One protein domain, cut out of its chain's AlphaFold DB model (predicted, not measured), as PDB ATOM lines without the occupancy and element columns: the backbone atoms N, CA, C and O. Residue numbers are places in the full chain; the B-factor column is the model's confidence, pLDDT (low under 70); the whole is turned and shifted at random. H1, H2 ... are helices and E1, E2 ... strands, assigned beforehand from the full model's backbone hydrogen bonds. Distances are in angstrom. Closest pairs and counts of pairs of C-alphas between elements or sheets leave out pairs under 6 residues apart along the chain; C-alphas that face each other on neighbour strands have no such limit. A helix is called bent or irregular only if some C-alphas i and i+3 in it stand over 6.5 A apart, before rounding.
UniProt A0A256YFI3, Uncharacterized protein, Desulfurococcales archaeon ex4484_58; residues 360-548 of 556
ATOM      1  N   ASN A 360     119.354 226.442 308.822       93.25
ATOM      2  CA  ASN A 360     118.981 227.073 307.553       93.25
ATOM      3  C   ASN A 360     120.135 227.138 306.560       93.25
ATOM      4  O   ASN A 360     119.934 227.008 305.351       93.25
ATOM      5  N   HIS A 361     121.354 227.364 307.043       90.25
ATOM      6  CA  HIS A 361     122.538 227.250 306.205       90.25
ATOM      7  C   HIS A 361     122.671 225.820 305.660       90.25
ATOM      8  O   HIS A 361     122.710 225.643 304.443       90.25
ATOM      9  N   GLY A 362     122.590 224.807 306.529       88.81
ATOM     10  CA  GLY A 362     122.600 223.399 306.123       88.81
ATOM     11  C   GLY A 362     121.490 223.042 305.132       88.81
ATOM     12  O   GLY A 362     121.740 222.350 304.148       88.81
ATOM     13  N   TYR A 363     120.280 223.569 305.332       91.19
ATOM     14  CA  TYR A 363     119.147 223.357 304.428       91.19
ATOM     15  C   TYR A 363     119.413 223.928 303.034       91.19
ATOM     16  O   TYR A 363     119.211 223.236 302.036       91.19
ATOM     17  N   ARG A 364     119.921 225.165 302.944       91.50
ATOM     18  CA  ARG A 364     120.280 225.789 301.660       91.50
ATOM     19  C   ARG A 364     121.336 224.973 300.917       91.50
ATOM     20  O   ARG A 364     121.160 224.697 299.733       91.50
ATOM     21  N   VAL A 365     122.386 224.541 301.612       86.69
ATOM     22  CA  VAL A 365     123.451 223.702 301.036       86.69
ATOM     23  C   VAL A 365     122.880 222.381 300.517       86.69
ATOM     24  O   VAL A 365     123.123 221.998 299.372       86.69
ATOM     25  N   LEU A 366     122.058 221.711 301.326       83.75
ATOM     26  CA  LEU A 366     121.433 220.440 300.971       83.75
ATOM     27  C   LEU A 366     120.519 220.564 299.746       83.75
ATOM     28  O   LEU A 366     120.539 219.706 298.864       83.75
ATOM     29  N   MET A 367     119.732 221.639 299.676       83.94
ATOM     30  CA  MET A 367     118.783 221.874 298.588       83.94
ATOM     31  C   MET A 367     119.462 222.294 297.283       83.94
ATOM     32  O   MET A 367     118.948 221.964 296.212       83.94
ATOM     33  N   ASN A 368     120.619 222.954 297.372       82.88
ATOM     34  CA  ASN A 368     121.444 223.322 296.222       82.88
ATOM     35  C   ASN A 368     122.288 222.144 295.700       82.88
ATOM     36  O   ASN A 368     122.721 222.157 294.549       82.88
ATOM     37  N   ASN A 369     122.487 221.095 296.504       77.38
ATOM     38  CA  ASN A 369     123.194 219.888 296.093       77.38
ATOM     39  C   ASN A 369     122.222 218.832 295.531       77.38
ATOM     40  O   ASN A 369     121.670 217.994 296.250       77.38
ATOM     41  N   SER A 370     122.063 218.835 294.204       60.06
ATOM     42  CA  SER A 370     121.201 217.904 293.457       60.06
ATOM     43  C   SER A 370     121.497 216.422 293.731       60.06
ATOM     44  O   SER A 370     120.602 215.580 293.629       60.06
ATOM     45  N   SER A 371     122.730 216.093 294.124       61.75
ATOM     46  CA  SER A 371     123.146 214.724 294.427       61.75
ATOM     47  C   SER A 371     122.761 214.275 295.834       61.75
ATOM     48  O   SER A 371     122.398 213.115 296.007       61.75
ATOM     49  N   ALA A 372     122.801 215.170 296.823       58.38
ATOM     50  CA  ALA A 372     122.448 214.864 298.211       58.38
ATOM     51  C   ALA A 372     120.928 214.879 298.446       58.38
ATOM     52  O   ALA A 372     120.400 214.046 299.183       58.38
ATOM     53  N   LYS A 373     120.209 215.771 297.752       62.78
ATOM     54  CA  LYS A 373     118.758 215.981 297.889       62.78
ATOM     55  C   LYS A 373     117.905 214.720 297.687       62.78
ATOM     56  O   LYS A 373     116.828 214.605 298.261       62.78
ATOM     57  N   LYS A 374     118.376 213.767 296.882       63.16
ATOM     58  CA  LYS A 374     117.681 212.495 296.597       63.16
ATOM     59  C   LYS A 374     117.780 211.454 297.719       63.16
ATOM     60  O   LYS A 374     117.027 210.489 297.693       63.16
ATOM     61  N   TYR A 375     118.668 211.644 298.694       54.88
ATOM     62  CA  TYR A 375     118.912 210.679 299.776       54.88
ATOM     63  C   TYR A 375     118.383 211.134 301.140       54.88
ATOM     64  O   TYR A 375     118.642 210.481 302.149       54.88
ATOM     65  N   VAL A 376     117.661 212.255 301.192       64.56
ATOM     66  CA  VAL A 376     117.181 212.844 302.445       64.56
ATOM     67  C   VAL A 376     115.672 212.745 302.587       64.56
ATOM     68  O   VAL A 376     114.923 212.887 301.619       64.56
ATOM     69  N   PHE A 377     115.212 212.541 303.822       71.19
ATOM     70  CA  PHE A 377     113.786 212.538 304.119       71.19
ATOM     71  C   PHE A 377     113.256 213.976 304.187       71.19
ATOM     72  O   PHE A 377     113.238 214.609 305.243       71.19
ATOM     73  N   LYS A 378     112.859 214.504 303.025       78.56
ATOM     74  CA  LYS A 378     112.495 215.915 302.840       78.56
ATOM     75  C   LYS A 378     111.390 216.389 303.789       78.56
ATOM     76  O   LYS A 378     111.527 217.448 304.383       78.56
ATOM     77  N   GLU A 379     110.335 215.598 303.974       81.56
ATOM     78  CA  GLU A 379     109.212 215.972 304.845       81.56
ATOM     79  C   GLU A 379     109.662 216.201 306.297       81.56
ATOM     80  O   GLU A 379     109.276 217.188 306.922       81.56
ATOM     81  N   ALA A 380     110.547 215.341 306.815       78.94
ATOM     82  CA  ALA A 380     111.125 215.518 308.143       78.94
ATOM     83  C   ALA A 380     111.990 216.784 308.234       78.94
ATOM     84  O   ALA A 380     111.935 217.487 309.242       78.94
ATOM     85  N   ILE A 381     112.758 217.097 307.187       87.19
ATOM     86  CA  ILE A 381     113.586 218.308 307.122       87.19
ATOM     87  C   ILE A 381     112.722 219.572 307.103       87.19
ATOM     88  O   ILE A 381     112.917 220.441 307.951       87.19
ATOM     89  N   ASP A 382     111.741 219.646 306.205       89.19
ATOM     90  CA  ASP A 382     110.857 220.807 306.056       89.19
ATOM     91  C   ASP A 382     110.086 221.065 307.364       89.19
ATOM     92  O   ASP A 382     110.059 222.183 307.884       89.19
ATOM     93  N   LYS A 383     109.545 219.999 307.971       89.88
ATOM     94  CA  LYS A 383     108.872 220.055 309.275       89.88
ATOM     95  C   LYS A 383     109.803 220.528 310.388       89.88
ATOM     96  O   LYS A 383     109.367 221.266 311.271       89.88
ATOM     97  N   THR A 384     111.067 220.112 310.370       90.56
ATOM     98  CA  THR A 384     112.055 220.498 311.385       90.56
ATOM     99  C   THR A 384     112.412 221.973 311.284       90.56
ATOM    100  O   THR A 384     112.423 222.648 312.309       90.56
ATOM    101  N   ILE A 385     112.628 222.497 310.073       92.38
ATOM    102  CA  ILE A 385     112.870 223.931 309.859       92.38
ATOM    103  C   ILE A 385     111.686 224.757 310.370       92.38
ATOM    104  O   ILE A 385     111.894 225.706 311.118       92.38
ATOM    105  N   GLU A 386     110.452 224.365 310.040       91.94
ATOM    106  CA  GLU A 386     109.251 225.075 310.501       91.94
ATOM    107  C   GLU A 386     109.101 225.035 312.029       91.94
ATOM    108  O   GLU A 386     108.847 226.053 312.673       91.94
ATOM    109  N   THR A 387     109.294 223.852 312.618       89.94
ATOM    110  CA  THR A 387     109.162 223.634 314.066       89.94
ATOM    111  C   THR A 387     110.207 224.427 314.850       89.94
ATOM    112  O   THR A 387     109.918 224.920 315.938       89.94
ATOM    113  N   LEU A 388     111.421 224.559 314.308       90.38
ATOM    114  CA  LEU A 388     112.552 225.177 314.998       90.38
ATOM    115  C   LEU A 388     112.744 226.666 314.697       90.38
ATOM    116  O   LEU A 388     113.775 227.236 315.065       90.38
ATOM    117  N   LYS A 389     111.762 227.311 314.062       92.25
ATOM    118  CA  LYS A 389     111.755 228.766 313.905       92.25
ATOM    119  C   LYS A 389     111.822 229.479 315.261       92.25
ATOM    120  O   LYS A 389     111.179 229.012 316.204       92.25
ATOM    121  N   PRO A 390     112.503 230.637 315.366       90.00
ATOM    122  CA  PRO A 390     112.618 231.382 316.622       90.00
ATOM    123  C   PRO A 390     111.269 231.803 317.222       90.00
ATOM    124  O   PRO A 390     111.156 231.942 318.438       90.00
ATOM    125  N   GLU A 391     110.235 231.985 316.391       89.44
ATOM    126  CA  GLU A 391     108.881 232.297 316.870       89.44
ATOM    127  C   GLU A 391     108.194 231.084 317.518       89.44
ATOM    128  O   GLU A 391     107.372 231.233 318.422       89.44
ATOM    129  N   ASN A 392     108.531 229.879 317.050       91.00
ATOM    130  CA  ASN A 392     107.930 228.630 317.503       91.00
ATOM    131  C   ASN A 392     108.693 228.029 318.676       91.00
ATOM    132  O   ASN A 392     108.051 227.538 319.598       91.00
ATOM    133  N   ILE A 393     110.028 228.071 318.669       91.19
ATOM    134  CA  ILE A 393     110.864 227.513 319.729       91.19
ATOM    135  C   ILE A 393     111.899 228.515 320.221       91.19
ATOM    136  O   ILE A 393     112.646 229.118 319.450       91.19
ATOM    137  N   TYR A 394     111.972 228.667 321.535       91.31
ATOM    138  CA  TYR A 394     112.883 229.611 322.159       91.31
ATOM    139  C   TYR A 394     113.167 229.221 323.608       91.31
ATOM    140  O   TYR A 394     112.523 228.348 324.196       91.31
ATOM    141  N   VAL A 395     114.169 229.876 324.178       91.31
ATOM    142  CA  VAL A 395     114.564 229.716 325.570       91.31
ATOM    143  C   VAL A 395     114.071 230.914 326.365       91.31
ATOM    144  O   VAL A 395     114.240 232.058 325.948       91.31
ATOM    145  N   ILE A 396     113.467 230.655 327.518       90.88
ATOM    146  CA  ILE A 396     113.116 231.683 328.494       90.88
ATOM    147  C   ILE A 396     114.178 231.689 329.583       90.88
ATOM    148  O   ILE A 396     114.442 230.657 330.199       90.88
ATOM    149  N   GLU A 397     114.772 232.852 329.830       91.38
ATOM    150  CA  GLU A 397     115.744 233.071 330.903       91.38
ATOM    151  C   GLU A 397     115.299 234.223 331.808       91.38
ATOM    152  O   GLU A 397     114.475 235.053 331.420       91.38
ATOM    153  N   GLY A 398     115.891 234.315 333.000       90.31
ATOM    154  CA  GLY A 398     115.783 235.515 333.827       90.31
ATOM    155  C   GLY A 398     116.392 236.734 333.127       90.31
ATOM    156  O   GLY A 398     117.458 236.632 332.525       90.31
ATOM    157  N   ASN A 399     115.739 237.890 333.208       92.81
ATOM    158  CA  ASN A 399     116.143 239.115 332.528       92.81
ATOM    159  C   ASN A 399     117.406 239.722 333.160       92.81
ATOM    160  O   ASN A 399     117.347 240.477 334.132       92.81
ATOM    161  N   TRP A 400     118.547 239.383 332.566       87.25
ATOM    162  CA  TRP A 400     119.885 239.802 332.977       87.25
ATOM    163  C   TRP A 400     120.375 241.082 332.292       87.25
ATOM    164  O   TRP A 400     121.344 241.671 332.763       87.25
ATOM    165  N   LYS A 401     119.711 241.532 331.214       88.44
ATOM    166  CA  LYS A 401     120.118 242.707 330.418       88.44
ATOM    167  C   LYS A 401     120.416 243.957 331.257       88.44
ATOM    168  O   LYS A 401     121.393 244.637 330.959       88.44
ATOM    169  N   PRO A 402     119.656 244.276 332.324       86.88
ATOM    170  CA  PRO A 402     119.960 245.451 333.142       86.88
ATOM    171  C   PRO A 402     121.318 245.405 333.867       86.88
ATOM    172  O   PRO A 402     121.777 246.447 334.335       86.88
ATOM    173  N   LEU A 403     121.946 244.225 333.972       86.06
ATOM    174  CA  LEU A 403     123.255 243.998 334.597       86.06
ATOM    175  C   LEU A 403     124.379 243.706 333.594       86.06
ATOM    176  O   LEU A 403     125.473 243.338 334.015       86.06
ATOM    177  N   GLU A 404     124.141 243.852 332.295       84.62
ATOM    178  CA  GLU A 404     125.152 243.576 331.275       84.62
ATOM    179  C   GLU A 404     126.424 244.425 331.480       84.62
ATOM    180  O   GLU A 404     126.361 245.642 331.667       84.62
ATOM    181  N   GLY A 405     127.584 243.762 331.490       80.25
ATOM    182  CA  GLY A 405     128.896 244.369 331.720       80.25
ATOM    183  C   GLY A 405     129.264 244.549 333.196       80.25
ATOM    184  O   GLY A 405     130.304 245.135 333.492       80.25
ATOM    185  N   THR A 406     128.438 244.067 334.131       82.44
ATOM    186  CA  THR A 406     128.702 244.196 335.579       82.44
ATOM    187  C   THR A 406     129.335 242.951 336.201       82.44
ATOM    188  O   THR A 406     129.814 243.032 337.331       82.44
ATOM    189  N   GLY A 407     129.349 241.816 335.489       85.31
ATOM    190  CA  GLY A 407     129.905 240.547 335.971       85.31
ATOM    191  C   GLY A 407     128.985 239.750 336.905       85.31
ATOM    192  O   GLY A 407     129.424 238.743 337.451       85.31
ATOM    193  N   TYR A 408     127.735 240.191 337.104       88.19
ATOM    194  CA  TYR A 408     126.718 239.534 337.947       88.19
ATOM    195  C   TYR A 408     125.534 238.964 337.144       88.19
ATOM    196  O   TYR A 408     124.479 238.642 337.702       88.19
ATOM    197  N   GLU A 409     125.663 238.887 335.819       89.06
ATOM    198  CA  GLU A 409     124.597 238.474 334.905       89.06
ATOM    199  C   GLU A 409     124.139 237.041 335.206       89.06
ATOM    200  O   GLU A 409     122.943 236.747 335.247       89.06
ATOM    201  N   GLU A 410     125.090 236.144 335.461       87.62
ATOM    202  CA  GLU A 410     124.831 234.725 335.705       87.62
ATOM    203  C   GLU A 410     124.194 234.482 337.084       87.62
ATOM    204  O   GLU A 410     123.305 233.637 337.228       87.62
ATOM    205  N   GLU A 411     124.590 235.237 338.108       89.12
ATOM    206  CA  GLU A 411     123.965 235.217 339.428       89.12
ATOM    207  C   GLU A 411     122.517 235.700 339.368       89.12
ATOM    208  O   GLU A 411     121.648 235.094 340.001       89.12
ATOM    209  N   LEU A 412     122.240 236.744 338.581       90.50
ATOM    210  CA  LEU A 412     120.882 237.241 338.389       90.50
ATOM    211  C   LEU A 412     120.010 236.225 337.639       90.50
ATOM    212  O   LEU A 412     118.897 235.939 338.086       90.50
ATOM    213  N   LYS A 413     120.528 235.599 336.570       88.19
ATOM    214  CA  LYS A 413     119.845 234.482 335.886       88.19
ATOM    215  C   LYS A 413     119.456 233.380 336.871       88.19
ATOM    216  O   LYS A 413     118.311 232.934 336.896       88.19
ATOM    217  N   LYS A 414     120.393 232.964 337.731       87.75
ATOM    218  CA  LYS A 414     120.156 231.930 338.755       87.75
ATOM    219  C   LYS A 414     119.132 232.363 339.802       87.75
ATOM    220  O   LYS A 414     118.329 231.536 340.247       87.75
ATOM    221  N   ALA A 415     119.153 233.631 340.205       91.75
ATOM    222  CA  ALA A 415     118.204 234.170 341.170       91.75
ATOM    223  C   ALA A 415     116.767 234.150 340.627       91.75
ATOM    224  O   ALA A 415     115.842 233.789 341.354       91.75
ATOM    225  N   LEU A 416     116.591 234.429 339.335       93.44
ATOM    226  CA  LEU A 416     115.293 234.452 338.655       93.44
ATOM    227  C   LEU A 416     114.830 233.089 338.113       93.44
ATOM    228  O   LEU A 416     113.712 232.988 337.617       93.44
ATOM    229  N   GLY A 417     115.623 232.021 338.242       89.31
ATOM    230  CA  GLY A 417     115.253 230.693 337.729       89.31
ATOM    231  C   GLY A 417     113.918 230.151 338.272       89.31
ATOM    232  O   GLY A 417     113.193 229.465 337.556       89.31
ATOM    233  N   SER A 418     113.532 230.503 339.507       90.69
ATOM    234  CA  SER A 418     112.219 230.113 340.050       90.69
ATOM    235  C   SER A 418     111.061 230.854 339.358       90.69
ATOM    236  O   SER A 418     110.003 230.263 339.166       90.69
ATOM    237  N   ILE A 419     111.276 232.099 338.913       95.00
ATOM    238  CA  ILE A 419     110.299 232.875 338.128       95.00
ATOM    239  C   ILE A 419     110.142 232.306 336.716       95.00
ATOM    240  O   ILE A 419     109.022 232.193 336.227       95.00
ATOM    241  N   VAL A 420     111.239 231.872 336.086       91.00
ATOM    242  CA  VAL A 420     111.196 231.164 334.791       91.00
ATOM    243  C   VAL A 420     110.316 229.911 334.888       91.00
ATOM    244  O   VAL A 420     109.472 229.668 334.025       91.00
ATOM    245  N   ASN A 421     110.471 229.132 335.962       87.56
ATOM    246  CA  ASN A 421     109.651 227.944 336.198       87.56
ATOM    247  C   ASN A 421     108.178 228.286 336.444       87.56
ATOM    248  O   ASN A 421     107.310 227.615 335.886       87.56
ATOM    249  N   LEU A 422     107.898 229.325 337.236       91.62
ATOM    250  CA  LEU A 422     106.532 229.787 337.483       91.62
ATOM    251  C   LEU A 422     105.841 230.212 336.183       91.62
ATOM    252  O   LEU A 422     104.715 229.794 335.928       91.62
ATOM    253  N   TYR A 423     106.538 230.963 335.326       91.69
ATOM    254  CA  TYR A 423     106.032 231.357 334.010       91.69
ATOM    255  C   TYR A 423     105.625 230.148 333.170       91.69
ATOM    256  O   TYR A 423     104.522 230.110 332.630       91.69
ATOM    257  N   CYS A 424     106.488 229.132 333.091       85.62
ATOM    258  CA  CYS A 424     106.182 227.921 332.331       85.62
ATOM    259  C   CYS A 424     104.984 227.169 332.921       85.62
ATOM    260  O   CYS A 424     104.122 226.713 332.174       85.62
ATOM    261  N   LYS A 425     104.897 227.077 334.255       87.19
ATOM    262  CA  LYS A 425     103.774 226.416 334.928       87.19
ATOM    263  C   LYS A 425     102.447 227.124 334.705       87.19
ATOM    264  O   LYS A 425     101.455 226.440 334.508       87.19
ATOM    265  N   LEU A 426     102.415 228.455 334.701       88.38
ATOM    266  CA  LEU A 426     101.182 229.209 334.449       88.38
ATOM    267  C   LEU A 426     100.665 229.029 333.014       88.38
ATOM    268  O   LEU A 426      99.457 229.042 332.800       88.38
ATOM    269  N   HIS A 427     101.546 228.806 332.033       85.00
ATOM    270  CA  HIS A 427     101.124 228.440 330.671       85.00
ATOM    271  C   HIS A 427     100.558 227.018 330.577       85.00
ATOM    272  O   HIS A 427      99.676 226.760 329.762       85.00
ATOM    273  N   GLU A 428     101.046 226.089 331.401       81.56
ATOM    274  CA  GLU A 428     100.521 224.717 331.467       81.56
ATOM    275  C   GLU A 428      99.227 224.630 332.290       81.56
ATOM    276  O   GLU A 428      98.315 223.878 331.950       81.56
ATOM    277  N   ILE A 429      99.157 225.399 333.376       85.62
ATOM    278  CA  ILE A 429      98.086 225.403 334.371       85.62
ATOM    279  C   ILE A 429      97.736 226.869 334.675       85.62
ATOM    280  O   ILE A 429      98.275 227.451 335.617       85.62
ATOM    281  N   PRO A 430      96.809 227.483 333.914       79.38
ATOM    282  CA  PRO A 430      96.450 228.895 334.089       79.38
ATOM    283  C   PRO A 430      95.913 229.240 335.483       79.38
ATOM    284  O   PRO A 430      96.028 230.381 335.923       79.38
ATOM    285  N   ASN A 431      95.340 228.259 336.187       81.62
ATOM    286  CA  ASN A 431      94.829 228.389 337.554       81.62
ATOM    287  C   ASN A 431      95.728 227.620 338.536       81.62
ATOM    288  O   ASN A 431      95.254 226.747 339.263       81.62
ATOM    289  N   LEU A 432      97.038 227.876 338.482       86.25
ATOM    290  CA  LEU A 432      98.005 227.288 339.406       86.25
ATOM    291  C   LEU A 432      97.654 227.662 340.852       86.25
ATOM    292  O   LEU A 432      97.204 228.777 341.117       86.25
ATOM    293  N   ASP A 433      97.895 226.738 341.778       88.19
ATOM    294  CA  ASP A 433      97.764 226.994 343.210       88.19
ATOM    295  C   ASP A 433      98.620 228.204 343.629       88.19
ATOM    296  O   ASP A 433      99.820 228.290 343.336       88.19
ATOM    297  N   MET A 434      97.987 229.152 344.322       89.88
ATOM    298  CA  MET A 434      98.624 230.387 344.765       89.88
ATOM    299  C   MET A 434      99.693 230.152 345.824       89.88
ATOM    300  O   MET A 434     100.672 230.901 345.864       89.88
ATOM    301  N   ASP A 435      99.568 229.107 346.643       89.81
ATOM    302  CA  ASP A 435     100.605 228.770 347.619       89.81
ATOM    303  C   ASP A 435     101.881 228.294 346.921       89.81
ATOM    304  O   ASP A 435     102.994 228.695 347.284       89.81
ATOM    305  N   GLU A 436     101.729 227.524 345.841       90.75
ATOM    306  CA  GLU A 436     102.847 227.101 345.007       90.75
ATOM    307  C   GLU A 436     103.483 228.291 344.268       90.75
ATOM    308  O   GLU A 436     104.710 228.451 344.287       90.75
ATOM    309  N   ALA A 437     102.668 229.170 343.673       91.56
ATOM    310  CA  ALA A 437     103.155 230.378 343.007       91.56
ATOM    311  C   ALA A 437     103.957 231.272 343.968       91.56
ATOM    312  O   ALA A 437     105.093 231.663 343.674       91.56
ATOM    313  N   ARG A 438     103.418 231.525 345.168       93.62
ATOM    314  CA  ARG A 438     104.080 232.311 346.219       93.62
ATOM    315  C   ARG A 438     105.382 231.665 346.686       93.62
ATOM    316  O   ARG A 438     106.355 232.383 346.919       93.62
ATOM    317  N   ALA A 439     105.449 230.337 346.794       93.38
ATOM    318  CA  ALA A 439     106.682 229.637 347.153       93.38
ATOM    319  C   ALA A 439     107.801 229.859 346.115       93.38
ATOM    320  O   ALA A 439     108.955 230.102 346.486       93.38
ATOM    321  N   MET A 440     107.471 229.840 344.818       93.44
ATOM    322  CA  MET A 440     108.442 230.107 343.749       93.44
ATOM    323  C   MET A 440     108.927 231.560 343.749       93.44
ATOM    324  O   MET A 440     110.134 231.792 343.628       93.44
ATOM    325  N   ILE A 441     108.025 232.525 343.960       96.06
ATOM    326  CA  ILE A 441     108.380 233.950 344.067       96.06
ATOM    327  C   ILE A 441     109.286 234.181 345.287       96.06
ATOM    328  O   ILE A 441     110.376 234.739 345.140       96.06
ATOM    329  N   LYS A 442     108.916 233.661 346.467       96.00
ATOM    330  CA  LYS A 442     109.738 233.745 347.691       96.00
ATOM    331  C   LYS A 442     111.136 233.160 347.488       96.00
ATOM    332  O   LYS A 442     112.124 233.757 347.911       96.00
ATOM    333  N   SER A 443     111.244 232.021 346.804       95.12
ATOM    334  CA  SER A 443     112.531 231.401 346.463       95.12
ATOM    335  C   SER A 443     113.427 232.335 345.639       95.12
ATOM    336  O   SER A 443     114.625 232.446 345.916       95.12
ATOM    337  N   SER A 444     112.865 233.050 344.662       95.25
ATOM    338  CA  SER A 444     113.614 234.049 343.891       95.25
ATOM    339  C   SER A 444     113.990 235.282 344.712       95.25
ATOM    340  O   SER A 444     115.141 235.713 344.633       95.25
ATOM    341  N   ILE A 445     113.096 235.789 345.569       96.56
ATOM    342  CA  ILE A 445     113.393 236.904 346.486       96.56
ATOM    343  C   ILE A 445     114.577 236.557 347.398       96.56
ATOM    344  O   ILE A 445     115.533 237.325 347.482       96.56
ATOM    345  N   ILE A 446     114.587 235.373 348.018       96.25
ATOM    346  CA  ILE A 446     115.686 234.930 348.896       96.25
ATOM    347  C   ILE A 446     117.029 234.933 348.150       96.25
ATOM    348  O   ILE A 446     118.047 235.397 348.675       96.25
ATOM    349  N   LYS A 447     117.052 234.440 346.905       94.81
ATOM    350  CA  LYS A 447     118.267 234.432 346.077       94.81
ATOM    351  C   LYS A 447     118.718 235.851 345.720       94.81
ATOM    352  O   LYS A 447     119.912 236.134 345.808       94.81
ATOM    353  N   LEU A 448     117.787 236.746 345.381       95.62
ATOM    354  CA  LEU A 448     118.080 238.154 345.103       95.62
ATOM    355  C   LEU A 448     118.597 238.889 346.346       95.62
ATOM    356  O   LEU A 448     119.573 239.625 346.244       95.62
ATOM    357  N   VAL A 449     118.038 238.639 347.533       95.44
ATOM    358  CA  VAL A 449     118.527 239.196 348.808       95.44
ATOM    359  C   VAL A 449     119.950 238.721 349.115       95.44
ATOM    360  O   VAL A 449     120.774 239.489 349.614       95.44
ATOM    361  N   ASN A 450     120.288 237.474 348.789       94.00
ATOM    362  CA  ASN A 450     121.660 236.986 348.927       94.00
ATOM    363  C   ASN A 450     122.616 237.625 347.912       94.00
ATOM    364  O   ASN A 450     123.759 237.922 348.263       94.00
ATOM    365  N   LEU A 451     122.160 237.876 346.684       92.44
ATOM    366  CA  LEU A 451     122.939 238.588 345.670       92.44
ATOM    367  C   LEU A 451     123.136 240.066 346.037       92.44
ATOM    368  O   LEU A 451     124.246 240.578 345.912       92.44
ATOM    369  N   LYS A 452     122.104 240.717 346.593       93.31
ATOM    370  CA  LYS A 452     122.117 242.100 347.100       93.31
ATOM    371  C   LYS A 452     123.303 242.376 348.027       93.31
ATOM    372  O   LYS A 452     123.882 243.453 347.974       93.31
ATOM    373  N   LYS A 453     123.703 241.394 348.843       91.38
ATOM    374  CA  LYS A 453     124.847 241.498 349.771       91.38
ATOM    375  C   LYS A 453     126.209 241.604 349.069       91.38
ATOM    376  O   LYS A 453     127.179 241.999 349.706       91.38
ATOM    377  N   LYS A 454     126.299 241.215 347.793       88.62
ATOM    378  CA  LYS A 454     127.549 241.129 347.018       88.62
ATOM    379  C   LYS A 454     127.704 242.246 345.985       88.62
ATOM    380  O   LYS A 454     128.823 242.546 345.589       88.62
ATOM    381  N   VAL A 455     126.604 242.857 345.556       89.62
ATOM    382  CA  VAL A 455     126.587 243.861 344.482       89.62
ATOM    383  C   VAL A 455     126.677 245.293 345.016       89.62
ATOM    384  O   VAL A 455     126.294 245.575 346.150       89.62
ATOM    385  N   ARG A 456     127.151 246.228 344.183       87.31
ATOM    386  CA  ARG A 456     127.183 247.671 344.488       87.31
ATOM    387  C   ARG A 456     126.754 248.515 343.284       87.31
ATOM    388  O   ARG A 456     126.664 248.017 342.164       87.31
ATOM    389  N   GLY A 457     126.498 249.801 343.523       86.00
ATOM    390  CA  GLY A 457     126.195 250.782 342.475       86.00
ATOM    391  C   GLY A 457     124.916 250.459 341.700       86.00
ATOM    392  O   GLY A 457     123.911 250.063 342.288       86.00
ATOM    393  N   ARG A 458     124.957 250.598 340.369       84.56
ATOM    394  CA  ARG A 458     123.810 250.353 339.475       84.56
ATOM    395  C   ARG A 458     123.199 248.957 339.647       84.56
ATOM    396  O   ARG A 458     121.981 248.828 339.628       84.56
ATOM    397  N   ALA A 459     124.022 247.931 339.872       87.44
ATOM    398  CA  ALA A 459     123.539 246.563 340.047       87.44
ATOM    399  C   ALA A 459     122.674 246.394 341.307       87.44
ATOM    400  O   ALA A 459     121.697 245.647 341.304       87.44
ATOM    401  N   LEU A 460     123.001 247.132 342.373       91.81
ATOM    402  CA  LEU A 460     122.229 247.133 343.612       91.81
ATOM    403  C   LEU A 460     120.831 247.734 343.412       91.81
ATOM    404  O   LEU A 460     119.872 247.213 343.976       91.81
ATOM    405  N   LEU A 461     120.713 248.795 342.605       91.62
ATOM    406  CA  LEU A 461     119.424 249.419 342.283       91.62
ATOM    407  C   LEU A 461     118.514 248.435 341.543       91.62
ATOM    408  O   LEU A 461     117.423 248.152 342.020       91.62
ATOM    409  N   VAL A 462     119.021 247.809 340.477       91.94
ATOM    410  CA  VAL A 462     118.283 246.795 339.700       91.94
ATOM    411  C   VAL A 462     117.784 245.651 340.587       91.94
ATOM    412  O   VAL A 462     116.637 245.226 340.477       91.94
ATOM    413  N   ILE A 463     118.637 245.139 341.480       93.88
ATOM    414  CA  ILE A 463     118.260 244.033 342.368       93.88
ATOM    415  C   ILE A 463     117.200 244.467 343.384       93.88
ATOM    416  O   ILE A 463     116.286 243.692 343.658       93.88
ATOM    417  N   ASN A 464     117.288 245.685 343.926       94.56
ATOM    418  CA  ASN A 464     116.250 246.220 344.808       94.56
ATOM    419  C   ASN A 464     114.917 246.382 344.072       94.56
ATOM    420  O   ASN A 464     113.891 245.986 344.615       94.56
ATOM    421  N   ASP A 465     114.942 246.893 342.842       94.75
ATOM    422  CA  ASP A 465     113.740 247.049 342.023       94.75
ATOM    423  C   ASP A 465     113.082 245.689 341.772       94.75
ATOM    424  O   ASP A 465     111.883 245.531 341.985       94.75
ATOM    425  N   TYR A 466     113.864 244.665 341.419       95.75
ATOM    426  CA  TYR A 466     113.330 243.317 341.236       95.75
ATOM    427  C   TYR A 466     112.760 242.710 342.522       95.75
ATOM    428  O   TYR A 466     111.721 242.059 342.455       95.75
ATOM    429  N   ILE A 467     113.402 242.914 343.679       96.31
ATOM    430  CA  ILE A 467     112.869 242.447 344.971       96.31
ATOM    431  C   ILE A 467     111.527 243.126 345.259       96.31
ATOM    432  O   ILE A 467     110.540 242.430 345.468       96.31
ATOM    433  N   ASN A 468     111.475 244.457 345.177       96.44
ATOM    434  CA  ASN A 468     110.263 245.231 345.446       96.44
ATOM    435  C   ASN A 468     109.108 244.820 344.523       96.44
ATOM    436  O   ASN A 468     107.964 244.689 344.949       96.44
ATOM    437  N   GLU A 469     109.401 244.605 343.242       95.88
ATOM    438  CA  GLU A 469     108.401 244.193 342.264       95.88
ATOM    439  C   GLU A 469     107.915 242.751 342.469       95.88
ATOM    440  O   GLU A 469     106.768 242.465 342.138       95.88
ATOM    441  N   LEU A 470     108.750 241.850 342.998       96.31
ATOM    442  CA  LEU A 470     108.344 240.489 343.364       96.31
ATOM    443  C   LEU A 470     107.549 240.454 344.673       96.31
ATOM    444  O   LEU A 470     106.600 239.679 344.769       96.31
ATOM    445  N   ASP A 471     107.889 241.297 345.650       95.62
ATOM    446  CA  ASP A 471     107.130 241.422 346.900       95.62
ATOM    447  C   ASP A 471     105.687 241.870 346.622       95.62
ATOM    448  O   ASP A 471     104.749 241.249 347.119       95.62
ATOM    449  N   LYS A 472     105.486 242.833 345.710       95.19
ATOM    450  CA  LYS A 472     104.141 243.233 345.245       95.19
ATOM    451  C   LYS A 472     103.333 242.073 344.650       95.19
ATOM    452  O   LYS A 472     102.110 242.070 344.740       95.19
ATOM    453  N   LEU A 473     103.984 241.086 344.027       94.44
ATOM    454  CA  LEU A 473     103.285 239.912 343.484       94.44
ATOM    455  C   LEU A 473     102.825 238.939 344.572       94.44
ATOM    456  O   LEU A 473     101.874 238.197 344.341       94.44
ATOM    457  N   LEU A 474     103.458 238.935 345.751       93.38
ATOM    458  CA  LEU A 474     103.016 238.100 346.873       93.38
ATOM    459  C   LEU A 474     101.688 238.580 347.468       93.38
ATOM    460  O   LEU A 474     100.933 237.756 347.984       93.38
ATOM    461  N   GLU A 475     101.418 239.883 347.375       92.50
ATOM    462  CA  GLU A 475     100.203 240.532 347.882       92.50
ATOM    463  C   GLU A 475      98.991 240.337 346.964       92.50
ATOM    464  O   GLU A 475      97.859 240.542 347.394       92.50
ATOM    465  N   LYS A 476      99.201 239.917 345.710       91.75
ATOM    466  CA  LYS A 476      98.100 239.672 344.780       91.75
ATOM    467  C   LYS A 476      97.311 238.410 345.138       91.75
ATOM    468  O   LYS A 476      97.871 237.392 345.562       91.75
ATOM    469  N   ASP A 477      96.014 238.460 344.842       86.81
ATOM    470  CA  ASP A 477      95.110 237.304 344.900       86.81
ATOM    471  C   ASP A 477      95.403 236.287 343.789       86.81
ATOM    472  O   ASP A 477      95.172 235.091 343.960       86.81
ATOM    473  N   ARG A 478      95.944 236.757 342.657       89.12
ATOM    474  CA  ARG A 478      96.364 235.937 341.518       89.12
ATOM    475  C   ARG A 478      97.608 236.520 340.853       89.12
ATOM    476  O   ARG A 478      97.748 237.738 340.760       89.12
ATOM    477  N   VAL A 479      98.488 235.646 340.369       89.62
ATOM    478  CA  VAL A 479      99.633 236.012 339.526       89.62
ATOM    479  C   VAL A 479      99.360 235.571 338.095       89.62
ATOM    480  O   VAL A 479      99.135 234.385 337.849       89.62
ATOM    481  N   ASP A 480      99.414 236.516 337.158       90.06
ATOM    482  CA  ASP A 480      99.227 236.248 335.733       90.06
ATOM    483  C   ASP A 480     100.562 236.225 334.978       90.06
ATOM    484  O   ASP A 480     101.590 236.718 335.441       90.06
ATOM    485  N   ILE A 481     100.560 235.665 333.768       90.00
ATOM    486  CA  ILE A 481     101.759 235.563 332.920       90.00
ATOM    487  C   ILE A 481     102.387 236.941 332.662       90.00
ATOM    488  O   ILE A 481     103.608 237.079 332.762       90.00
ATOM    489  N   SER A 482     101.566 237.961 332.390       91.44
ATOM    490  CA  SER A 482     102.009 239.338 332.126       91.44
ATOM    491  C   SER A 482     102.768 239.961 333.300       91.44
ATOM    492  O   SER A 482     103.638 240.803 333.096       91.44
ATOM    493  N   ASP A 483     102.491 239.521 334.532       92.31
ATOM    494  CA  ASP A 483     103.194 240.007 335.722       92.31
ATOM    495  C   ASP A 483     104.661 239.571 335.755       92.31
ATOM    496  O   ASP A 483     105.511 240.237 336.358       92.31
ATOM    497  N   LEU A 484     104.960 238.444 335.105       93.44
ATOM    498  CA  LEU A 484     106.275 237.820 335.118       93.44
ATOM    499  C   LEU A 484     107.159 238.280 333.956       93.44
ATOM    500  O   LEU A 484     108.381 238.215 334.070       93.44
ATOM    501  N   GLU A 485     106.575 238.765 332.856       91.00
ATOM    502  CA  GLU A 485     107.301 239.068 331.612       91.00
ATOM    503  C   GLU A 485     108.438 240.081 331.800       91.00
ATOM    504  O   GLU A 485     109.489 239.939 331.180       91.00
ATOM    505  N   LYS A 486     108.298 241.041 332.725       91.19
ATOM    506  CA  LYS A 486     109.356 242.023 333.040       91.19
ATOM    507  C   LYS A 486     110.640 241.393 333.604       91.19
ATOM    508  O   LYS A 486     111.731 241.940 333.431       91.19
ATOM    509  N   PHE A 487     110.523 240.237 334.259       93.56
ATOM    510  CA  PHE A 487     111.648 239.499 334.837       93.56
ATOM    511  C   PHE A 487     112.256 238.494 333.868       93.56
ATOM    512  O   PHE A 487     113.185 237.782 334.246       93.56
ATOM    513  N   LEU A 488     111.731 238.389 332.651       93.44
ATOM    514  CA  LEU A 488     112.060 237.316 331.730       93.44
ATOM    515  C   LEU A 488     112.545 237.869 330.399       93.44
ATOM    516  O   LEU A 488     112.231 238.982 329.991       93.44
ATOM    517  N   ILE A 489     113.333 237.059 329.709       91.75
ATOM    518  CA  ILE A 489     113.751 237.340 328.347       91.75
ATOM    519  C   ILE A 489     113.598 236.094 327.487       91.75
ATOM    520  O   ILE A 489     113.966 234.992 327.895       91.75
ATOM    521  N   LYS A 490     113.067 236.290 326.278       90.44
ATOM    522  CA  LYS A 490     113.035 235.271 325.228       90.44
ATOM    523  C   LYS A 490     114.336 235.345 324.435       90.44
ATOM    524  O   LYS A 490     114.705 236.410 323.940       90.44
ATOM    525  N   GLN A 491     115.038 234.225 324.359       90.06
ATOM    526  CA  GLN A 491     116.294 234.065 323.640       90.06
ATOM    527  C   GLN A 491     116.123 233.003 322.551       90.06
ATOM    528  O   GLN A 491     115.490 231.973 322.801       90.06
ATOM    529  N   PRO A 492     116.688 233.211 321.352       90.94
ATOM    530  CA  PRO A 492     116.720 232.164 320.345       90.94
ATOM    531  C   PRO A 492     117.526 230.965 320.860       90.94
ATOM    532  O   PRO A 492     118.492 231.110 321.613       90.94
ATOM    533  N   LEU A 493     117.128 229.763 320.450       90.62
ATOM    534  CA  LEU A 493     117.818 228.537 320.834       90.62
ATOM    535  C   LEU A 493     119.219 228.495 320.207       90.62
ATOM    536  O   LEU A 493     119.363 228.685 319.001       90.62
ATOM    537  N   THR A 494     120.243 228.206 321.010       90.81
ATOM    538  CA  THR A 494     121.628 227.986 320.548       90.81
ATOM    539  C   THR A 494     122.003 226.507 320.609       90.81
ATOM    540  O   THR A 494     121.332 225.711 321.274       90.81
ATOM    541  N   ILE A 495     123.101 226.124 319.953       86.62
ATOM    542  CA  ILE A 495     123.583 224.732 319.952       86.62
ATOM    543  C   ILE A 495     123.984 224.274 321.351       86.62
ATOM    544  O   ILE A 495     123.561 223.205 321.790       86.62
ATOM    545  N   ASN A 496     124.729 225.097 322.089       85.56
ATOM    546  CA  ASN A 496     125.079 224.797 323.474       85.56
ATOM    547  C   ASN A 496     123.835 224.613 324.364       85.56
ATOM    548  O   ASN A 496     123.773 223.687 325.171       85.56
ATOM    549  N   MET A 497     122.817 225.468 324.209       87.56
ATOM    550  CA  MET A 497     121.562 225.327 324.955       87.56
ATOM    551  C   MET A 497     120.843 224.020 324.608       87.56
ATOM    552  O   MET A 497     120.409 223.317 325.518       87.56
ATOM    553  N   LEU A 498     120.770 223.664 323.322       86.62
ATOM    554  CA  LEU A 498     120.167 222.408 322.875       86.62
ATOM    555  C   LEU A 498     120.941 221.180 323.385       86.62
ATOM    556  O   LEU A 498     120.321 220.231 323.862       86.62
ATOM    557  N   ARG A 499     122.281 221.202 323.349       82.25
ATOM    558  CA  ARG A 499     123.125 220.145 323.931       82.25
ATOM    559  C   ARG A 499     122.832 219.986 325.417       82.25
ATOM    560  O   ARG A 499     122.536 218.883 325.861       82.25
ATOM    561  N   ASN A 500     122.891 221.077 326.177       75.75
ATOM    562  CA  ASN A 500     122.650 221.044 327.617       75.75
ATOM    563  C   ASN A 500     121.246 220.525 327.934       75.75
ATOM    564  O   ASN A 500     121.092 219.729 328.856       75.75
ATOM    565  N   TYR A 501     120.257 220.911 327.127       80.06
ATOM    566  CA  TYR A 501     118.901 220.398 327.235       80.06
ATOM    567  C   TYR A 501     118.811 218.886 326.973       80.06
ATOM    568  O   TYR A 501     118.186 218.159 327.736       80.06
ATOM    569  N   ILE A 502     119.477 218.377 325.935       70.44
ATOM    570  CA  ILE A 502     119.473 216.943 325.610       70.44
ATOM    571  C   ILE A 502     120.201 216.105 326.673       70.44
ATOM    572  O   ILE A 502     119.781 214.988 326.965       70.44
ATOM    573  N   VAL A 503     121.281 216.631 327.258       62.44
ATOM    574  CA  VAL A 503     122.131 215.900 328.215       62.44
ATOM    575  C   VAL A 503     121.566 215.941 329.629       62.44
ATOM    576  O   VAL A 503     121.506 214.920 330.311       62.44
ATOM    577  N   HIS A 504     121.191 217.132 330.087       62.47
ATOM    578  CA  HIS A 504     120.805 217.379 331.473       62.47
ATOM    579  C   HIS A 504     119.295 217.556 331.639       62.47
ATOM    580  O   HIS A 504     118.815 217.694 332.764       62.47
ATOM    581  N   GLY A 505     118.541 217.539 330.540       67.44
ATOM    582  CA  GLY A 505     117.142 217.922 330.541       67.44
ATOM    583  C   GLY A 505     116.985 219.430 330.713       67.44
ATOM    584  O   GLY A 505     117.835 220.240 330.347       67.44
ATOM    585  N   GLN A 506     115.863 219.823 331.296       64.94
ATOM    586  CA  GLN A 506     115.543 221.229 331.513       64.94
ATOM    587  C   GLN A 506     116.558 221.883 332.460       64.94
ATOM    588  O   GLN A 506     116.964 221.306 333.470       64.94
ATOM    589  N   LEU A 507     116.975 223.105 332.130       63.00
ATOM    590  CA  LEU A 507     117.984 223.817 332.902       63.00
ATOM    591  C   LEU A 507     117.307 224.587 334.033       63.00
ATOM    592  O   LEU A 507     116.379 225.353 333.817       63.00
ATOM    593  N   TYR A 508     117.818 224.467 335.256       58.50
ATOM    594  CA  TYR A 508     117.242 225.149 336.429       58.50
ATOM    595  C   TYR A 508     117.151 226.686 336.315       58.50
ATOM    596  O   TYR A 508     116.446 227.315 337.103       58.50
ATOM    597  N   LYS A 509     117.886 227.290 335.375       70.31
ATOM    598  CA  LYS A 509     117.923 228.737 335.111       70.31
ATOM    599  C   LYS A 509     117.213 229.161 333.819       70.31
ATOM    600  O   LYS A 509     116.895 230.339 333.678       70.31
ATOM    601  N   ASN A 510     116.963 228.218 332.908       80.38
ATOM    602  CA  ASN A 510     116.477 228.486 331.559       80.38
ATOM    603  C   ASN A 510     115.453 227.415 331.161       80.38
ATOM    604  O   ASN A 510     115.745 226.227 331.282       80.38
ATOM    605  N   ALA A 511     114.310 227.799 330.606       84.44
ATOM    606  CA  ALA A 511     113.317 226.843 330.122       84.44
ATOM    607  C   ALA A 511     113.283 226.810 328.596       84.44
ATOM    608  O   ALA A 511     113.213 227.860 327.960       84.44
ATOM    609  N   LEU A 512     113.304 225.611 328.016       87.62
ATOM    610  CA  LEU A 512     113.056 225.427 326.589       87.62
ATOM    611  C   LEU A 512     111.554 225.304 326.347       87.62
ATOM    612  O   LEU A 512     110.898 224.458 326.959       87.62
ATOM    613  N   VAL A 513     111.020 226.141 325.460       87.31
ATOM    614  CA  VAL A 513     109.578 226.287 325.264       87.31
ATOM    615  C   VAL A 513     109.249 226.280 323.776       87.31
ATOM    616  O   VAL A 513     109.918 226.949 322.990       87.31
ATOM    617  N   HIS A 514     108.205 225.540 323.393       88.38
ATOM    618  CA  HIS A 514     107.650 225.570 322.044       88.38
ATOM    619  C   HIS A 514     106.221 226.105 322.091       88.38
ATOM    620  O   HIS A 514     105.397 225.549 322.807       88.38
ATOM    621  N   ARG A 515     105.924 227.192 321.368       85.94
ATOM    622  CA  ARG A 515     104.603 227.854 321.353       85.94
ATOM    623  C   ARG A 515     104.011 228.044 322.759       85.94
ATOM    624  O   ARG A 515     102.845 227.761 323.006       85.94
ATOM    625  N   ASN A 516     104.845 228.522 323.684       80.38
ATOM    626  CA  ASN A 516     104.535 228.717 325.110       80.38
ATOM    627  C   ASN A 516     104.314 227.428 325.931       80.38
ATOM    628  O   ASN A 516     104.015 227.506 327.116       80.38
ATOM    629  N   ASN A 517     104.516 226.246 325.350       81.44
ATOM    630  CA  ASN A 517     104.330 224.960 326.004       81.44
ATOM    631  C   ASN A 517     105.662 224.199 326.143       81.44
ATOM    632  O   ASN A 517     106.316 223.823 325.164       81.44
ATOM    633  N   ARG A 518     106.069 223.948 327.388       81.44
ATOM    634  CA  ARG A 518     107.290 223.193 327.699       81.44
ATOM    635  C   ARG A 518     107.133 221.703 327.388       81.44
ATOM    636  O   ARG A 518     108.035 221.108 326.805       81.44
ATOM    637  N   VAL A 519     105.993 221.099 327.723       79.62
ATOM    638  CA  VAL A 519     105.707 219.691 327.395       79.62
ATOM    639  C   VAL A 519     105.748 219.465 325.883       79.62
ATOM    640  O   VAL A 519     106.178 218.409 325.419       79.62
ATOM    641  N   GLU A 520     105.328 220.451 325.091       84.00
ATOM    642  CA  GLU A 520     105.417 220.372 323.635       84.00
ATOM    643  C   GLU A 520     106.867 220.404 323.135       84.00
ATOM    644  O   GLU A 520     107.213 219.602 322.265       84.00
ATOM    645  N   ALA A 521     107.736 221.233 323.727       84.50
ATOM    646  CA  ALA A 521     109.171 221.203 323.435       84.50
ATOM    647  C   ALA A 521     109.767 219.814 323.723       84.50
ATOM    648  O   ALA A 521     110.421 219.233 322.856       84.50
ATOM    649  N   ASP A 522     109.451 219.226 324.883       77.31
ATOM    650  CA  ASP A 522     109.881 217.867 325.229       77.31
ATOM    651  C   ASP A 522     109.356 216.835 324.209       77.31
ATOM    652  O   ASP A 522     110.087 215.945 323.767       77.31
ATOM    653  N   ARG A 523     108.102 216.961 323.760       82.38
ATOM    654  CA  ARG A 523     107.527 216.087 322.721       82.38
ATOM    655  C   ARG A 523     108.238 216.220 321.378       82.38
ATOM    656  O   ARG A 523     108.368 215.213 320.690       82.38
ATOM    657  N   ILE A 524     108.685 217.413 320.993       85.06
ATOM    658  CA  ILE A 524     109.384 217.650 319.721       85.06
ATOM    659  C   ILE A 524     110.724 216.917 319.697       85.06
ATOM    660  O   ILE A 524     110.963 216.131 318.780       85.06
ATOM    661  N   PHE A 525     111.556 217.087 320.727       78.81
ATOM    662  CA  PHE A 525     112.862 216.413 320.800       78.81
ATOM    663  C   PHE A 525     112.768 214.923 321.146       78.81
ATOM    664  O   PHE A 525     113.766 214.206 321.105       78.81
ATOM    665  N   ASN A 526     111.564 214.423 321.427       69.44
ATOM    666  CA  ASN A 526     111.291 212.995 321.529       69.44
ATOM    667  C   ASN A 526     110.982 212.328 320.175       69.44
ATOM    668  O   ASN A 526     110.939 211.098 320.127       69.44
ATOM    669  N   LYS A 527     110.789 213.090 319.085       75.19
ATOM    670  CA  LYS A 527     110.480 212.546 317.750       75.19
ATOM    671  C   LYS A 527     111.760 212.198 316.973       75.19
ATOM    672  O   LYS A 527     112.548 213.103 316.694       75.19
ATOM    673  N   PRO A 528     111.956 210.936 316.543       64.50
ATOM    674  CA  PRO A 528     113.141 210.533 315.779       64.50
ATOM    675  C   PRO A 528     113.357 211.333 314.488       64.50
ATOM    676  O   PRO A 528     114.490 211.669 314.163       64.50
ATOM    677  N   GLU A 529     112.279 211.687 313.781       75.88
ATOM    678  CA  GLU A 529     112.324 212.479 312.540       75.88
ATOM    679  C   GLU A 529     112.961 213.870 312.720       75.88
ATOM    680  O   GLU A 529     113.745 214.300 311.876       75.88
ATOM    681  N   ILE A 530     112.680 214.538 313.846       83.25
ATOM    682  CA  ILE A 530     113.240 215.854 314.183       83.25
ATOM    683  C   ILE A 530     114.730 215.719 314.494       83.25
ATOM    684  O   ILE A 530     115.543 216.518 314.035       83.25
ATOM    685  N   LEU A 531     115.106 214.681 315.248       79.56
ATOM    686  CA  LEU A 531     116.497 214.435 315.621       79.56
ATOM    687  C   LEU A 531     117.363 214.048 314.408       79.56
ATOM    688  O   LEU A 531     118.493 214.520 314.290       79.56
ATOM    689  N   TYR A 532     116.821 213.244 313.486       77.50
ATOM    690  CA  TYR A 532     117.439 212.948 312.191       77.50
ATOM    691  C   TYR A 532     117.714 214.229 311.399       77.50
ATOM    692  O   TYR A 532     118.853 214.484 311.010       77.50
ATOM    693  N   ALA A 533     116.683 215.051 311.191       81.56
ATOM    694  CA  ALA A 533     116.793 216.265 310.394       81.56
ATOM    695  C   ALA A 533     117.775 217.265 311.016       81.56
ATOM    696  O   ALA A 533     118.612 217.814 310.304       81.56
ATOM    697  N   LEU A 534     117.732 217.444 312.342       84.88
ATOM    698  CA  LEU A 534     118.716 218.231 313.085       84.88
ATOM    699  C   LEU A 534     120.140 217.766 312.786       84.88
ATOM    700  O   LEU A 534     120.980 218.575 312.402       84.88
ATOM    701  N   TYR A 535     120.404 216.465 312.917       76.44
ATOM    702  CA  TYR A 535     121.727 215.909 312.659       76.44
ATOM    703  C   TYR A 535     122.171 216.171 311.212       76.44
ATOM    704  O   TYR A 535     123.258 216.703 310.990       76.44
ATOM    705  N   THR A 536     121.313 215.867 310.231       73.88
ATOM    706  CA  THR A 536     121.596 216.043 308.799       73.88
ATOM    707  C   THR A 536     121.866 217.499 308.427       73.88
ATOM    708  O   THR A 536     122.796 217.778 307.673       73.88
ATOM    709  N   LEU A 537     121.079 218.441 308.939       84.94
ATOM    710  CA  LEU A 537     121.232 219.863 308.632       84.94
ATOM    711  C   LEU A 537     122.501 220.435 309.265       84.94
ATOM    712  O   LEU A 537     123.270 221.115 308.588       84.94
ATOM    713  N   LEU A 538     122.761 220.107 310.533       82.88
ATOM    714  CA  LEU A 538     123.946 220.576 311.247       82.88
ATOM    715  C   LEU A 538     125.236 220.035 310.628       82.88
ATOM    716  O   LEU A 538     126.156 220.807 310.380       82.88
ATOM    717  N   ILE A 539     125.310 218.735 310.323       73.81
ATOM    718  CA  ILE A 539     126.527 218.164 309.727       73.81
ATOM    719  C   ILE A 539     126.792 218.733 308.326       73.81
ATOM    720  O   ILE A 539     127.936 218.999 307.969       73.81
ATOM    721  N   THR A 540     125.726 218.994 307.563       78.00
ATOM    722  CA  THR A 540     125.816 219.597 306.228       78.00
ATOM    723  C   THR A 540     126.327 221.037 306.310       78.00
ATOM    724  O   THR A 540     127.222 221.410 305.558       78.00
ATOM    725  N   ALA A 541     125.812 221.826 307.258       82.94
ATOM    726  CA  ALA A 541     126.277 223.185 307.522       82.94
ATOM    727  C   ALA A 541     127.769 223.230 307.892       82.94
ATOM    728  O   ALA A 541     128.507 224.085 307.412       82.94
ATOM    729  N   VAL A 542     128.225 222.298 308.733       75.81
ATOM    730  CA  VAL A 542     129.634 222.236 309.145       75.81
ATOM    731  C   VAL A 542     130.546 221.903 307.973       75.81
ATOM    732  O   VAL A 542     131.587 222.532 307.818       75.81
ATOM    733  N   PHE A 543     130.167 220.931 307.145       73.31
ATOM    734  CA  PHE A 543     130.978 220.531 305.998       73.31
ATOM    735  C   PHE A 543     131.100 221.609 304.922       73.31
ATOM    736  O   PHE A 543     132.133 221.671 304.260       73.31
ATOM    737  N   ASP A 544     130.081 222.454 304.766       81.00
ATOM    738  CA  ASP A 544     130.139 223.603 303.860       81.00
ATOM    739  C   ASP A 544     131.034 224.723 304.406       81.00
ATOM    740  O   ASP A 544     131.882 225.233 303.681       81.00
ATOM    741  N   LYS A 545     130.905 225.057 305.700       77.25
ATOM    742  CA  LYS A 545     131.743 226.076 306.359       77.25
ATOM    743  C   LYS A 545     133.214 225.675 306.469       77.25
ATOM    744  O   LYS A 545     134.082 226.543 306.448       77.25
ATOM    745  N   HIS A 546     133.479 224.378 306.598       69.94
ATOM    746  CA  HIS A 546     134.814 223.826 306.809       69.94
ATOM    747  C   HIS A 546     135.163 222.762 305.763       69.94
ATOM    748  O   HIS A 546     135.358 221.585 306.103       69.94
ATOM    749  N   PRO A 547     135.262 223.134 304.474       65.88
ATOM    750  CA  PRO A 547     135.566 222.187 303.408       65.88
ATOM    751  C   PRO A 547     136.967 221.581 303.564       65.88
ATOM    752  O   PRO A 547     137.224 220.495 303.049       65.88
ATOM    753  N   GLU A 548     137.873 222.220 304.309       57.50
ATOM    754  CA  GLU A 548     139.179 221.685 304.696       57.50
ATOM    755  C   GLU A 548     139.084 220.409 305.538       57.50
ATOM    756  O   GLU A 548     139.969 219.556 305.446       57.50
TER     757      GLU A 548
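This is residues 360 to 548 of the 556 residues of an uncharacterized protein of Desulfurococcales archaeon ex4484_58 (UniProt A0A256YFI3). A small three-stranded sheet sits in the middle of an elongated model, between two groups of helices. At one end H3, H4 and H5 run up and down side by side with short H6 next to H3; at the other end H9 crosses H1 and H2, while H7 and H8 lie beside the sheet near E3. The 189 printed residues hold nine named helices and three named strands, in the order H1 H2 E1 H3 H4 H5 H6 E2 H7 E3 H8 H9. The sheet runs E2 E1 E3, all antiparallel, and the class is mostly helix. The whole is loose, with a radius of gyration of the C-alphas of 20.0 A and spans of 62 by 39 by 24 A.

Start in the sheet at C-alpha 393, (110.864, 227.513, 319.729), where E1 begins; it runs 16.9 A to residue 398. Beside it look for E2, residues 488 to 492, and E3, residues 510 to 514. H3 spans residues 409 to 428, 27.9 A, H4 434 to 452, 26.4 A, H5 458 to 474, 25.2 A, and H6 481 to 487. H7 is residues 495 to 504 and H8 518 to 525. Find C-alpha 360 at (118.981, 227.073, 307.553) for the start of H1, residues 360 to 368; H2 is 378 to 387. H9, residues 528 to 545, runs 26.0 A to C-alpha 545 at (131.743, 226.076, 306.359).

In the sheet, N 396 and O 511 of E1 and E3 are 2.8 A apart, and N 395 and O 491 of E1 and E2 2.8 A, both within hydrogen-bond range. E2, H7 and E3 form a split strand-helix-strand unit, two strands running the same way with E1 between them in the sheet; its crossover is right-handed. H3 is on the sheet at a height of 5.0 A, and H8 is on the opposite face. H6 and H7 only graze the sheet. H3 and H4 form a helical hairpin, at a shallow tilt of 8 degrees, with C-alphas 415 and 447 closest at 4.9 A. H4 and H5 form another, at 18 degrees, with C-alphas 445 and 467 closest at 5.8 A. H6 touches H3, C-alphas 481 and 423 being closest at 6.1 A. H9 touches H1 with residues 536 to 544 alone, about perpendicular at 81 degrees, C-alphas 541 and 362 closest at 3.9 A. H9 touches H2 with residues 529 to 537 alone, about perpendicular at 90 degrees, C-alphas 533 and 381 closest at 5.0 A. H3 and H6 are irregular: C-alphas 415 and 418 are 7.3 A apart, and 483 and 486 7.0 A. Every O i to N i+4 pair is within hydrogen-bond range in H1, H2, H4, H7, H8 and H9; the counts are 14 of 16 in H3, 12 of 13 in H5 and 1 of 3 in H6, where 2 of 4 O i to N i+3 pairs are in range.

The C-alphas farthest apart, of Ser 371 and Glu 475, are 63.6 A apart. The printed part has no cut and no long link. Mean pLDDT of the printed part is 85.3; look for values under 70 at residues 370 to 376, 503 to 508, 526, 528 and 546 to 548.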